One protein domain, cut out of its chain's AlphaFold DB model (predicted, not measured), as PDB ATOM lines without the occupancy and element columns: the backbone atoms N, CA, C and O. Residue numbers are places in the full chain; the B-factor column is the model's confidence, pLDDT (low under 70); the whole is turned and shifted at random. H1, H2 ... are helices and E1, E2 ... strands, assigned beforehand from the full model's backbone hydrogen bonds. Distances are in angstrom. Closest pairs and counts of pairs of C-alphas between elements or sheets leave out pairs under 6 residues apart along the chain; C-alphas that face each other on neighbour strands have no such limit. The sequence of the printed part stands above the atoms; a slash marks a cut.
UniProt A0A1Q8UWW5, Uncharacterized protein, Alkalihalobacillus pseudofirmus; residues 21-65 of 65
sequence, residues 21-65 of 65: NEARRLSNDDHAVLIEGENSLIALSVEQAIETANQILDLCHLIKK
ATOM      1  N   ASN A  21      19.612   6.542  32.097       55.19
ATOM      2  CA  ASN A  21      19.675   6.381  33.549       55.19
ATOM      3  C   ASN A  21      20.932   5.633  34.015       55.19
ATOM      4  O   ASN A  21      21.519   6.019  35.025       55.19
ATOM      5  N   GLU A  22      21.388   4.612  33.284       56.91
ATOM      6  CA  GLU A  22      22.635   3.896  33.600       56.91
ATOM      7  C   GLU A  22      23.859   4.763  33.279       56.91
ATOM      8  O   GLU A  22      24.774   4.863  34.098       56.91
ATOM      9  N   ALA A  23      23.823   5.515  32.171       54.66
ATOM     10  CA  ALA A  23      24.851   6.510  31.863       54.66
ATOM     11  C   ALA A  23      24.958   7.597  32.953       54.66
ATOM     12  O   ALA A  23      26.058   7.994  33.330       54.66
ATOM     13  N   ARG A  24      23.826   8.032  33.528       54.44
ATOM     14  CA  ARG A  24      23.795   8.970  34.667       54.44
ATOM     15  C   ARG A  24      24.305   8.363  35.976       54.44
ATOM     16  O   ARG A  24      24.897   9.088  36.766       54.44
ATOM     17  N   ARG A  25      24.090   7.064  36.224       57.81
ATOM     18  CA  ARG A  25      24.643   6.381  37.411       57.81
ATOM     19  C   ARG A  25      26.161   6.263  37.330       57.81
ATOM     20  O   ARG A  25      26.818   6.512  38.333       57.81
ATOM     21  N   LEU A  26      26.697   5.946  36.151       57.28
ATOM     22  CA  LEU A  26      28.140   5.903  35.904       57.28
ATOM     23  C   LEU A  26      28.766   7.304  35.861       57.28
ATOM     24  O   LEU A  26      29.880   7.472  36.324       57.28
ATOM     25  N   SER A  27      28.044   8.332  35.410       53.22
ATOM     26  CA  SER A  27      28.507   9.731  35.461       53.22
ATOM     27  C   SER A  27      28.707  10.282  36.884       53.22
ATOM     28  O   SER A  27      29.285  11.356  37.022       53.22
ATOM     29  N   ASN A  28      28.215   9.600  37.924       53.41
ATOM     30  CA  ASN A  28      28.503   9.945  39.323       53.41
ATOM     31  C   ASN A  28      29.786   9.272  39.849       53.41
ATOM     32  O   ASN A  28      30.137   9.469  41.012       53.41
ATOM     33  N   ASP A  29      30.447   8.454  39.030       60.03
ATOM     34  CA  ASP A  29      31.785   7.933  39.281       60.03
ATOM     35  C   ASP A  29      32.797   8.879  38.614       60.03
ATOM     36  O   ASP A  29      32.797   9.031  37.391       60.03
ATOM     37  N   ASP A  30      33.657   9.517  39.415       59.88
ATOM     38  CA  ASP A  30      34.696  10.454  38.947       59.88
ATOM     39  C   ASP A  30      35.678   9.812  37.943       59.88
ATOM     40  O   ASP A  30      36.452  10.510  37.283       59.88
ATOM     41  N   HIS A  31      35.665   8.483  37.815       66.75
ATOM     42  CA  HIS A  31      36.528   7.729  36.914       66.75
ATOM     43  C   HIS A  31      35.810   7.168  35.679       66.75
ATOM     44  O   HIS A  31      36.427   6.442  34.900       66.75
ATOM     45  N   ALA A  32      34.535   7.486  35.452       68.00
ATOM     46  CA  ALA A  32      33.854   7.051  34.238       68.00
ATOM     47  C   ALA A  32      34.397   7.762  32.984       68.00
ATOM     48  O   ALA A  32      34.652   8.966  32.969       68.00
ATOM     49  N   VAL A  33      34.541   7.006  31.896       72.06
ATOM     50  CA  VAL A  33      34.895   7.527  30.574       72.06
ATOM     51  C   VAL A  33      33.611   7.789  29.799       72.06
ATOM     52  O   VAL A  33      32.823   6.872  29.553       72.06
ATOM     53  N   LEU A  34      33.415   9.041  29.393       73.44
ATOM     54  CA  LEU A  34      32.279   9.475  28.590       73.44
ATOM     55  C   LEU A  34      32.713   9.669  27.134       73.44
ATOM     56  O   LEU A  34      33.659  10.402  26.850       73.44
ATOM     57  N   ILE A  35      32.017   9.011  26.209       74.88
ATOM     58  CA  ILE A  35      32.201   9.164  24.766       74.88
ATOM     59  C   ILE A  35      30.934   9.805  24.203       74.88
ATOM     60  O   ILE A  35      29.870   9.183  24.157       74.88
ATOM     61  N   GLU A  36      31.058  11.059  23.777       71.56
ATOM     62  CA  GLU A  36      29.979  11.840  23.174       71.56
ATOM     63  C   GLU A  36      30.014  11.753  21.645       71.56
ATOM     64  O   GLU A  36      31.047  11.939  21.003       71.56
ATOM     65  N   GLY A  37      28.852  11.481  21.063       69.00
ATOM     66  CA  GLY A  37      28.559  11.602  19.641       69.00
ATOM     67  C   GLY A  37      27.379  12.547  19.423       69.00
ATOM     68  O   GLY A  37      26.693  12.929  20.367       69.00
ATOM     69  N   GLU A  38      27.108  12.891  18.163       65.88
ATOM     70  CA  GLU A  38      26.122  13.918  17.779       65.88
ATOM     71  C   GLU A  38      24.721  13.711  18.389       65.88
ATOM     72  O   GLU A  38      24.047  14.681  18.712       65.88
ATOM     73  N   ASN A  39      24.300  12.456  18.602       66.75
ATOM     74  CA  ASN A  39      23.021  12.108  19.237       66.75
ATOM     75  C   ASN A  39      23.151  10.970  20.269       66.75
ATOM     76  O   ASN A  39      22.179  10.268  20.551       66.75
ATOM     77  N   SER A  40      24.352  10.725  20.793       64.69
ATOM     78  CA  SER A  40      24.612   9.580  21.673       64.69
ATOM     79  C   SER A  40      25.635   9.923  22.741       64.69
ATOM     80  O   SER A  40      26.657  10.525  22.437       64.69
ATOM     81  N   LEU A  41      25.404   9.461  23.963       64.44
ATOM     82  CA  LEU A  41      26.374   9.518  25.048       64.44
ATOM     83  C   LEU A  41      26.600   8.095  25.547       64.44
ATOM     84  O   LEU A  41      25.650   7.420  25.940       64.44
ATOM     85  N   ILE A  42      27.847   7.645  25.508       73.19
ATOM     86  CA  ILE A  42      28.252   6.335  26.008       73.19
ATOM     87  C   ILE A  42      29.068   6.570  27.274       73.19
ATOM     88  O   ILE A  42      30.069   7.278  27.232       73.19
ATOM     89  N   ALA A  43      28.650   5.969  28.384       74.06
ATOM     90  CA  ALA A  43      29.419   5.949  29.622       74.06
ATOM     91  C   ALA A  43      30.001   4.551  29.835       74.06
ATOM     92  O   ALA A  43      29.274   3.560  29.760       74.06
ATOM     93  N   LEU A  44      31.304   4.479  30.088       73.69
ATOM     94  CA  LEU A  44      32.049   3.242  30.311       73.69
ATOM     95  C   LEU A  44      32.867   3.370  31.597       73.69
ATOM     96  O   LEU A  44      33.343   4.457  31.927       73.69
ATOM     97  N   SER A  45      33.104   2.258  32.293       76.81
ATOM     98  CA  SER A  45      34.196   2.226  33.271       76.81
ATOM     99  C   SER A  45      35.553   2.330  32.558       76.81
ATOM    100  O   SER A  45      35.662   2.037  31.363       76.81
ATOM    101  N   VAL A  46      36.613   2.706  33.280       77.19
ATOM    102  CA  VAL A  46      37.976   2.758  32.712       77.19
ATOM    103  C   VAL A  46      38.381   1.415  32.099       77.19
ATOM    104  O   VAL A  46      38.908   1.375  30.991       77.19
ATOM    105  N   GLU A  47      38.105   0.309  32.790       79.12
ATOM    106  CA  GLU A  47      38.439  -1.039  32.319       79.12
ATOM    107  C   GLU A  47      37.710  -1.378  31.009       79.12
ATOM    108  O   GLU A  47      38.336  -1.817  30.043       79.12
ATOM    109  N   GLN A  48      36.412  -1.068  30.930       77.94
ATOM    110  CA  GLN A  48      35.610  -1.267  29.719       77.94
ATOM    111  C   GLN A  48      36.075  -0.377  28.562       77.94
ATOM    112  O   GLN A  48      36.074  -0.810  27.408       77.94
ATOM    113  N   ALA A  49      36.485   0.860  28.849       80.31
ATOM    114  CA  ALA A  49      37.015   1.770  27.843       80.31
ATOM    115  C   ALA A  49      38.330   1.245  27.247       80.31
ATOM    116  O   ALA A  49      38.501   1.277  26.027       80.31
ATOM    117  N   ILE A  50      39.226   0.705  28.083       81.19
ATOM    118  CA  ILE A  50      40.482   0.082  27.638       81.19
ATOM    119  C   ILE A  50      40.192  -1.128  26.742       81.19
ATOM    120  O   ILE A  50      40.759  -1.236  25.653       81.19
ATOM    121  N   GLU A  51      39.297  -2.022  27.167       83.81
ATOM    122  CA  GLU A  51      38.937  -3.203  26.379       83.81
ATOM    123  C   GLU A  51      38.329  -2.809  25.025       83.81
ATOM    124  O   GLU A  51      38.755  -3.301  23.978       83.81
ATOM    125  N   THR A  52      37.398  -1.853  25.031       82.38
ATOM    126  CA  THR A  52      36.746  -1.349  23.816       82.38
ATOM    127  C   THR A  52      37.761  -0.721  22.858       82.38
ATOM    128  O   THR A  52      37.724  -0.987  21.656       82.38
ATOM    129  N   ALA A  53      38.705   0.076  23.368       82.69
ATOM    130  CA  ALA A  53      39.748   0.694  22.554       82.69
ATOM    131  C   ALA A  53      40.641  -0.355  21.876       82.69
ATOM    132  O   ALA A  53      40.922  -0.243  20.682       82.69
ATOM    133  N   ASN A  54      41.031  -1.405  22.604       85.25
ATOM    134  CA  ASN A  54      41.829  -2.497  22.047       85.25
ATOM    135  C   ASN A  54      41.068  -3.260  20.954       85.25
ATOM    136  O   ASN A  54      41.616  -3.487  19.878       85.25
ATOM    137  N   GLN A  55      39.787  -3.568  21.174       83.38
ATOM    138  CA  GLN A  55      38.951  -4.222  20.160       83.38
ATOM    139  C   GLN A  55      38.815  -3.373  18.884       83.38
ATOM    140  O   GLN A  55      38.884  -3.901  17.773       83.38
ATOM    141  N   ILE A  56      38.658  -2.052  19.018       84.69
ATOM    142  CA  ILE A  56      38.616  -1.132  17.870       84.69
ATOM    143  C   ILE A  56      39.960  -1.121  17.135       84.69
ATOM    144  O   ILE A  56      39.984  -1.194  15.905       84.69
ATOM    145  N   LEU A  57      41.078  -1.065  17.864       84.31
ATOM    146  CA  LEU A  57      42.411  -1.120  17.266       84.31
ATOM    147  C   LEU A  57      42.613  -2.420  16.486       84.31
ATOM    148  O   LEU A  57      43.084  -2.372  15.349       84.31
ATOM    149  N   ASP A  58      42.226  -3.566  17.040       83.56
ATOM    150  CA  ASP A  58      42.323  -4.862  16.364       83.56
ATOM    151  C   ASP A  58      41.496  -4.896  15.072       83.56
ATOM    152  O   ASP A  58      41.973  -5.356  14.029       83.56
ATOM    153  N   LEU A  59      40.286  -4.328  15.095       77.12
ATOM    154  CA  LEU A  59      39.450  -4.177  13.903       77.12
ATOM    155  C   LEU A  59      40.113  -3.288  12.842       77.12
ATOM    156  O   LEU A  59      40.124  -3.641  11.661       77.12
ATOM    157  N   CYS A  60      40.711  -2.160  13.233       82.50
ATOM    158  CA  CYS A  60      41.446  -1.300  12.307       82.50
ATOM    159  C   CYS A  60      42.642  -2.027  11.671       82.50
ATOM    160  O   CYS A  60      42.886  -1.875  10.470       82.50
ATOM    161  N   HIS A  61      43.366  -2.846  12.440       82.44
ATOM    162  CA  HIS A  61      44.463  -3.663  11.917       82.44
ATOM    163  C   HIS A  61      43.982  -4.732  10.933       82.44
ATOM    164  O   HIS A  61      44.678  -5.006   9.954       82.44
ATOM    165  N   LEU A  62      42.803  -5.317  11.165       80.56
ATOM    166  CA  LEU A  62      42.185  -6.273  10.248       80.56
ATOM    167  C   LEU A  62      41.830  -5.617   8.904       80.56
ATOM    168  O   LEU A  62      42.103  -6.195   7.860       80.56
ATOM    169  N   ILE A  63      41.252  -4.410   8.931       84.44
ATOM    170  CA  ILE A  63      40.781  -3.693   7.731       84.44
ATOM    171  C   ILE A  63      41.938  -3.088   6.918       84.44
ATOM    172  O   ILE A  63      41.814  -2.910   5.710       84.44
ATOM    173  N   LYS A  64      43.063  -2.747   7.561       78.06
ATOM    174  CA  LYS A  64      44.236  -2.165   6.885       78.06
ATOM    175  C   LYS A  64      44.995  -3.168   5.992       78.06
ATOM    176  O   LYS A  64      45.806  -2.725   5.179       78.06
ATOM    177  N   LYS A  65      44.791  -4.478   6.168       53.56
ATOM    178  CA  LYS A  65      45.405  -5.532   5.339       53.56
ATOM    179  C   LYS A  65      44.663  -5.718   4.021       53.56
ATOM    180  O   LYS A  65      45.366  -5.964   3.019       53.56
TER     181      LYS A  65
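AT A GLANCE: This is residues 21 to 65 of the 65 residues of an uncharacterized protein of Alkalihalobacillus pseudofirmus (UniProt A0A1Q8UWW5). A hairpin of two strands, E1 and E2, has the short helix H1 packed on E2, while the long helix H2 leaves the hairpin's open end as an arm, residues 53 to 65 sticking out. The printed part has 45 residues, with two named helices and two named strands in the order H1, E1, E2, H2; the sheet is antiparallel, the class mixed. It is loose, with a radius of gyration of the C-alphas of 12.8 A, and spans 41 by 24 by 13 A.

HOW THE PARTS SIT: The closest C-alphas of H1, residues 21 to 26, and E2, residues 40 to 44, are Ala 23 and Ala 43, 5.1 A apart. E1, residues 33 to 37, and E2 form an antiparallel hairpin, with N 35 and O 42 within hydrogen-bond range at 2.8 A. The closest C-alphas of E1 and H2, residues 46 to 63, are Val 33 and Val 46, 6.1 A apart. H1 and H2 are apart; in both, every O i to N i+4 pair is within hydrogen-bond range.

IN THESE COORDINATES: H1 begins at C-alpha 21 (19.675, 6.381, 33.549). E1 measures 13.3 A and E2 13.0 A. H2 measures 26.0 A, ending at C-alpha 63 (40.781, -3.693, 7.731).

THE WHOLE: The C-alphas farthest apart, Asn 28 and Lys 65, are 41.0 A apart. The printed part has no cut and no long link. pLDDT is under 70 at residues 21 to 32, 37 to 41 and 65.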